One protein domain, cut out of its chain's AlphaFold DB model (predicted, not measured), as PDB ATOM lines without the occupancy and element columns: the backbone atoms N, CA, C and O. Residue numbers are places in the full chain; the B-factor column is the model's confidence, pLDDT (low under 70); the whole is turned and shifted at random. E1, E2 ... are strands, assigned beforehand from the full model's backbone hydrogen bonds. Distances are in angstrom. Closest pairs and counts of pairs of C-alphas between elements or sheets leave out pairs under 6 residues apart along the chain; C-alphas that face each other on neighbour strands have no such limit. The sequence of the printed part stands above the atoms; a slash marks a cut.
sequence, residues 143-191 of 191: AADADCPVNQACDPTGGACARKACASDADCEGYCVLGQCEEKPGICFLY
ATOM      1  N   ALA A 143     120.108  -9.736 130.217       82.62
ATOM      2  CA  ALA A 143     118.697  -9.613 130.572       82.62
ATOM      3  C   ALA A 143     117.838  -9.318 129.335       82.62
ATOM      4  O   ALA A 143     116.666  -9.691 129.285       82.62
ATOM      5  N   ALA A 144     118.425  -8.662 128.336       81.75
ATOM      6  CA  ALA A 144     117.817  -8.350 127.058       81.75
ATOM      7  C   ALA A 144     118.835  -8.502 125.919       81.75
ATOM      8  O   ALA A 144     120.045  -8.439 126.125       81.75
ATOM      9  N   ASP A 145     118.338  -8.624 124.689       80.81
ATOM     10  CA  ASP A 145     119.182  -8.714 123.488       80.81
ATOM     11  C   ASP A 145     120.133  -7.516 123.341       80.81
ATOM     12  O   ASP A 145     121.231  -7.654 122.815       80.81
ATOM     13  N   ALA A 146     119.735  -6.347 123.854       81.19
ATOM     14  CA  ALA A 146     120.538  -5.127 123.837       81.19
ATOM     15  C   ALA A 146     121.789  -5.186 124.738       81.19
ATOM     16  O   ALA A 146     122.690  -4.366 124.566       81.19
ATOM     17  N   ASP A 147     121.858  -6.126 125.688       80.06
ATOM     18  CA  ASP A 147     123.045  -6.337 126.533       80.06
ATOM     19  C   ASP A 147     124.159  -7.097 125.794       80.06
ATOM     20  O   ASP A 147     125.327  -7.108 126.224       80.06
ATOM     21  N   CYS A 148     123.785  -7.751 124.693       80.38
ATOM     22  CA  CYS A 148     124.665  -8.566 123.886       80.38
ATOM     23  C   CYS A 148     125.314  -7.748 122.760       80.38
ATOM     24  O   CYS A 148     124.728  -6.786 122.256       80.38
ATOM     25  N   PRO A 149     126.543  -8.112 122.354       79.38
ATOM     26  CA  PRO A 149     127.189  -7.510 121.196       79.38
ATOM     27  C   PRO A 149     126.370  -7.720 119.921       79.38
ATOM     28  O   PRO A 149     125.473  -8.563 119.858       79.38
ATOM     29  N   VAL A 150     126.734  -6.996 118.864       79.12
ATOM     30  CA  VAL A 150     126.107  -7.195 117.558       79.12
ATOM     31  C   VAL A 150     126.209  -8.659 117.106       79.12
ATOM     32  O   VAL A 150     127.162  -9.362 117.445       79.12
ATOM     33  N   ASN A 151     125.192  -9.128 116.374       79.38
ATOM     34  CA  ASN A 151     125.017 -10.522 115.937       79.38
ATOM     35  C   ASN A 151     124.735 -11.547 117.048       79.38
ATOM     36  O   ASN A 151     124.690 -12.751 116.781       79.38
ATOM     37  N   GLN A 152     124.485 -11.093 118.274       83.81
ATOM     38  CA  GLN A 152     124.101 -11.945 119.395       83.81
ATOM     39  C   GLN A 152     122.730 -11.550 119.939       83.81
ATOM     40  O   GLN A 152     122.261 -10.431 119.750       83.81
ATOM     41  N   ALA A 153     122.071 -12.511 120.572       85.88
ATOM     42  CA  ALA A 153     120.789 -12.346 121.233       85.88
ATOM     43  C   ALA A 153     120.857 -13.011 122.604       85.88
ATOM     44  O   ALA A 153     121.649 -13.933 122.825       85.88
ATOM     45  N   CYS A 154     120.036 -12.534 123.526       86.62
ATOM     46  CA  CYS A 154     119.979 -13.114 124.845       86.62
ATOM     47  C   CYS A 154     119.186 -14.417 124.791       86.62
ATOM     48  O   CYS A 154     118.011 -14.411 124.426       86.62
ATOM     49  N   ASP A 155     119.811 -15.541 125.147       84.25
ATOM     50  CA  ASP A 155     119.084 -16.800 125.270       84.25
ATOM     51  C   ASP A 155     118.167 -16.722 126.504       84.25
ATOM     52  O   ASP A 155     118.673 -16.671 127.630       84.25
ATOM     53  N   PRO A 156     116.832 -16.751 126.341       74.81
ATOM     54  CA  PRO A 156     115.901 -16.655 127.465       74.81
ATOM     55  C   PRO A 156     115.951 -17.875 128.398       74.81
ATOM     56  O   PRO A 156     115.464 -17.808 129.524       74.81
ATOM     57  N   THR A 157     116.522 -18.991 127.943       77.81
ATOM     58  CA  THR A 157     116.662 -20.235 128.711       77.81
ATOM     59  C   THR A 157     117.987 -20.270 129.465       77.81
ATOM     60  O   THR A 157     118.044 -20.737 130.602       77.81
ATOM     61  N   GLY A 158     119.054 -19.783 128.826       71.00
ATOM     62  CA  GLY A 158     120.411 -19.767 129.375       71.00
ATOM     63  C   GLY A 158     120.776 -18.491 130.136       71.00
ATOM     64  O   GLY A 158     121.754 -18.496 130.880       71.00
ATOM     65  N   GLY A 159     120.016 -17.404 129.956       80.31
ATOM     66  CA  GLY A 159     120.315 -16.084 130.519       80.31
ATOM     67  C   GLY A 159     121.659 -15.522 130.054       80.31
ATOM     68  O   GLY A 159     122.281 -14.744 130.775       80.31
ATOM     69  N   ALA A 160     122.142 -15.963 128.891       82.50
ATOM     70  CA  ALA A 160     123.469 -15.648 128.385       82.50
ATOM     71  C   ALA A 160     123.428 -15.295 126.897       82.50
ATOM     72  O   ALA A 160     122.560 -15.764 126.157       82.50
ATOM     73  N   CYS A 161     124.371 -14.462 126.463       82.75
ATOM     74  CA  CYS A 161     124.475 -14.065 125.067       82.75
ATOM     75  C   CYS A 161     124.835 -15.272 124.198       82.75
ATOM     76  O   CYS A 161     125.899 -15.876 124.343       82.75
ATOM     77  N   ALA A 162     123.934 -15.605 123.283       82.56
ATOM     78  CA  ALA A 162     124.103 -16.643 122.286       82.56
ATOM     79  C   ALA A 162     124.059 -16.030 120.883       82.56
ATOM     80  O   ALA A 162     123.731 -14.857 120.685       82.56
ATOM     81  N   ARG A 163     124.400 -16.835 119.879       83.75
ATOM     82  CA  ARG A 163     124.319 -16.421 118.477       83.75
ATOM     83  C   ARG A 163     122.884 -16.066 118.111       83.75
ATOM     84  O   ARG A 163     121.973 -16.859 118.349       83.75
ATOM     85  N   LYS A 164     122.690 -14.905 117.488       86.31
ATOM     86  CA  LYS A 164     121.380 -14.521 116.965       86.31
ATOM     87  C   LYS A 164     121.013 -15.442 115.797       86.31
ATOM     88  O   LYS A 164     121.835 -15.693 114.915       86.31
ATOM     89  N   ALA A 165     119.773 -15.924 115.792       86.12
ATOM     90  CA  ALA A 165     119.227 -16.646 114.653       86.12
ATOM     91  C   ALA A 165     118.959 -15.688 113.482       86.12
ATOM     92  O   ALA A 165     118.503 -14.561 113.683       86.12
ATOM     93  N   CYS A 166     119.210 -16.146 112.262       87.44
ATOM     94  CA  CYS A 166     119.017 -15.366 111.043       87.44
ATOM     95  C   CYS A 166     118.340 -16.198 109.956       87.44
ATOM     96  O   CYS A 166     118.491 -17.419 109.907       87.44
ATOM     97  N   ALA A 167     117.586 -15.533 109.081       88.19
ATOM     98  CA  ALA A 167     117.041 -16.148 107.871       88.19
ATOM     99  C   ALA A 167     117.875 -15.777 106.637       88.19
ATOM    100  O   ALA A 167     117.913 -16.522 105.658       88.19
ATOM    101  N   SER A 168     118.532 -14.621 106.685       85.25
ATOM    102  CA  SER A 168     119.335 -14.060 105.610       85.25
ATOM    103  C   SER A 168     120.489 -13.230 106.166       85.25
ATOM    104  O   SER A 168     120.465 -12.813 107.324       85.25
ATOM    105  N   ASP A 169     121.487 -12.941 105.330       83.44
ATOM    106  CA  ASP A 169     122.617 -12.085 105.712       83.44
ATOM    107  C   ASP A 169     122.172 -10.679 106.151       83.44
ATOM    108  O   ASP A 169     122.850 -10.042 106.944       83.44
ATOM    109  N   ALA A 170     121.003 -10.207 105.698       85.12
ATOM    110  CA  ALA A 170     120.452  -8.907 106.079       85.12
ATOM    111  C   ALA A 170     120.007  -8.829 107.553       85.12
ATOM    112  O   ALA A 170     119.841  -7.731 108.083       85.12
ATOM    113  N   ASP A 171     119.810  -9.973 108.216       83.25
ATOM    114  CA  ASP A 171     119.441 -10.040 109.636       83.25
ATOM    115  C   ASP A 171     120.650  -9.867 110.575       83.25
ATOM    116  O   ASP A 171     120.475  -9.707 111.796       83.25
ATOM    117  N   CYS A 172     121.856  -9.907 110.000       85.25
ATOM    118  CA  CYS A 172     123.141  -9.875 110.678       85.25
ATOM    119  C   CYS A 172     123.986  -8.698 110.173       85.25
ATOM    120  O   CYS A 172     123.972  -8.339 109.001       85.25
ATOM    121  N   GLU A 173     124.811  -8.135 111.043       84.94
ATOM    122  CA  GLU A 173     125.920  -7.271 110.648       84.94
ATOM    123  C   GLU A 173     127.113  -8.165 110.258       84.94
ATOM    124  O   GLU A 173     128.119  -8.241 110.960       84.94
ATOM    125  N   GLY A 174     126.935  -8.980 109.210       84.19
ATOM    126  CA  GLY A 174     127.857 -10.057 108.846       84.19
ATOM    127  C   GLY A 174     127.235 -11.062 107.880       84.19
ATOM    128  O   GLY A 174     126.613 -10.676 106.892       84.19
ATOM    129  N   TYR A 175     127.416 -12.350 108.168       82.06
ATOM    130  CA  TYR A 175     126.928 -13.449 107.336       82.06
ATOM    131  C   TYR A 175     125.979 -14.346 108.122       82.06
ATOM    132  O   TYR A 175     126.215 -14.644 109.293       82.06
ATOM    133  N   CYS A 176     124.927 -14.819 107.464       85.75
ATOM    134  CA  CYS A 176     124.021 -15.813 108.002       85.75
ATOM    135  C   CYS A 176     124.460 -17.208 107.555       85.75
ATOM    136  O   CYS A 176     124.207 -17.635 106.428       85.75
ATOM    137  N   VAL A 177     125.116 -17.944 108.450       83.56
ATOM    138  CA  VAL A 177     125.622 -19.290 108.169       83.56
ATOM    139  C   VAL A 177     124.796 -20.297 108.958       83.56
ATOM    140  O   VAL A 177     124.730 -20.236 110.181       83.56
ATOM    141  N   LEU A 178     124.138 -21.227 108.256       82.75
ATOM    142  CA  LEU A 178     123.301 -22.279 108.864       82.75
ATOM    143  C   LEU A 178     122.218 -21.741 109.825       82.75
ATOM    144  O   LEU A 178     121.842 -22.408 110.787       82.75
ATOM    145  N   GLY A 179     121.708 -20.536 109.560       84.88
ATOM    146  CA  GLY A 179     120.693 -19.887 110.390       84.88
ATOM    147  C   GLY A 179     121.236 -19.191 111.641       84.88
ATOM    148  O   GLY A 179     120.444 -18.831 112.510       84.88
ATOM    149  N   GLN A 180     122.554 -18.989 111.750       84.75
ATOM    150  CA  GLN A 180     123.188 -18.215 112.820       84.75
ATOM    151  C   GLN A 180     124.050 -17.081 112.266       84.75
ATOM    152  O   GLN A 180     124.733 -17.240 111.252       84.75
ATOM    153  N   CYS A 181     124.034 -15.937 112.949       85.62
ATOM    154  CA  CYS A 181     124.893 -14.820 112.586       85.62
ATOM    155  C   CYS A 181     126.368 -15.111 112.919       85.62
ATOM    156  O   CYS A 181     126.728 -15.474 114.044       85.62
ATOM    157  N   GLU A 182     127.229 -14.899 111.931       81.19
ATOM    158  CA  GLU A 182     128.683 -15.020 111.995       81.19
ATOM    159  C   GLU A 182     129.341 -13.702 111.569       81.19
ATOM    160  O   GLU A 182     128.937 -13.078 110.587       81.19
ATOM    161  N   GLU A 183     130.400 -13.294 112.274       76.81
ATOM    162  CA  GLU A 183     131.187 -12.109 111.894       76.81
ATOM    163  C   GLU A 183     132.063 -12.374 110.661       76.81
ATOM    164  O   GLU A 183     132.406 -11.453 109.918       76.81
ATOM    165  N   LYS A 184     132.456 -13.635 110.440       75.31
ATOM    166  CA  LYS A 184     133.314 -14.049 109.328       75.31
ATOM    167  C   LYS A 184     132.777 -15.328 108.691       75.31
ATOM    168  O   LYS A 184     132.381 -16.239 109.415       75.31
ATOM    169  N   PRO A 185     132.818 -15.444 107.356       69.44
ATOM    170  CA  PRO A 185     132.460 -16.682 106.693       69.44
ATOM    171  C   PRO A 185     133.513 -17.746 107.024       69.44
ATOM    172  O   PRO A 185     134.720 -17.487 106.976       69.44
ATOM    173  N   GLY A 186     133.053 -18.945 107.378       64.75
ATOM    174  CA  GLY A 186     133.929 -20.100 107.547       64.75
ATOM    175  C   GLY A 186     134.639 -20.451 106.237       64.75
ATOM    176  O   GLY A 186     134.126 -20.202 105.145       64.75
ATOM    177  N   ILE A 187     135.829 -21.036 106.343       66.31
ATOM    178  CA  ILE A 187     136.592 -21.510 105.186       66.31
ATOM    179  C   ILE A 187     136.238 -22.982 104.959       66.31
ATOM    180  O   ILE A 187     136.424 -23.803 105.855       66.31
ATOM    181  N   CYS A 188     135.744 -23.328 103.772       58.69
ATOM    182  CA  CYS A 188     135.565 -24.725 103.379       58.69
ATOM    183  C   CYS A 188     136.868 -25.249 102.769       58.69
ATOM    184  O   CYS A 188     137.319 -24.737 101.744       58.69
ATOM    185  N   PHE A 189     137.448 -26.289 103.365       55.75
ATOM    186  CA  PHE A 189     138.526 -27.047 102.733       55.75
ATOM    187  C   PHE A 189     137.913 -28.122 101.831       55.75
ATOM    188  O   PHE A 189     137.163 -28.977 102.299       55.75
ATOM    189  N   LEU A 190     138.215 -28.060 100.532       45.34
ATOM    190  CA  LEU A 190     137.972 -29.158  99.598       45.34
ATOM    191  C   LEU A 190     139.098 -30.178  99.801       45.34
ATOM    192  O   LEU A 190     140.227 -29.922  99.381       45.34
ATOM    193  N   TYR A 191     138.794 -31.275 100.490       39.84
ATOM    194  CA  TYR A 191     139.637 -32.471 100.547       39.84
ATOM    195  C   TYR A 191     139.174 -33.482  99.501       39.84
ATOM    196  O   TYR A 191     137.938 -33.632  99.350       39.84
TER     197      TYR A 191
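AT A GLANCE: This is residues 143 to 191 of the 191 residues of an uncharacterized protein of Sorangium cellulosum So0157-2 (UniProt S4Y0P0). With little regular structure, the domain is two small strand hairpins, E1 with E2 and E3 with E4, set one after the other along an elongated outline, with residues 185 to 191 trailing off as a tail. The 49 printed residues have no named helix and four strands, E1 to E4 in chain order, in two antiparallel two-stranded sheets; the class is all strand, with 14 residues in named elements. The whole is loose, radius of gyration of the C-alphas 12.2 A, spanning 42 by 22 by 16 A.

HOW THE PARTS SIT: E1, residues 152 to 155, and E2, residues 160 to 163, form a hairpin; N 153 and O 162 are 2.9 A apart, within hydrogen-bond range. In the hairpin of E3, residues 175 to 177, and E4, residues 180 to 182, N 182 and O 175 are 2.8 A apart, also within range. The closest C-alphas of E2 and E4, Arg 163 and Gln 180, are 6.0 A apart. E3 is apart from E1 and E2.

IN THESE COORDINATES: E1 measures 9.1 A from C-alpha 152 at (124.101, -11.945, 119.395), E2 10.0 A, E3 6.0 A, and E4 6.4 A to C-alpha 182 at (128.683, -15.020, 111.995).

THE WHOLE: The C-alphas farthest apart, Ala 143 and Tyr 191, are 43.2 A apart. The printed part has no cut. The link E2 to E3 is long. Residues 185 to 191 have pLDDT under 70.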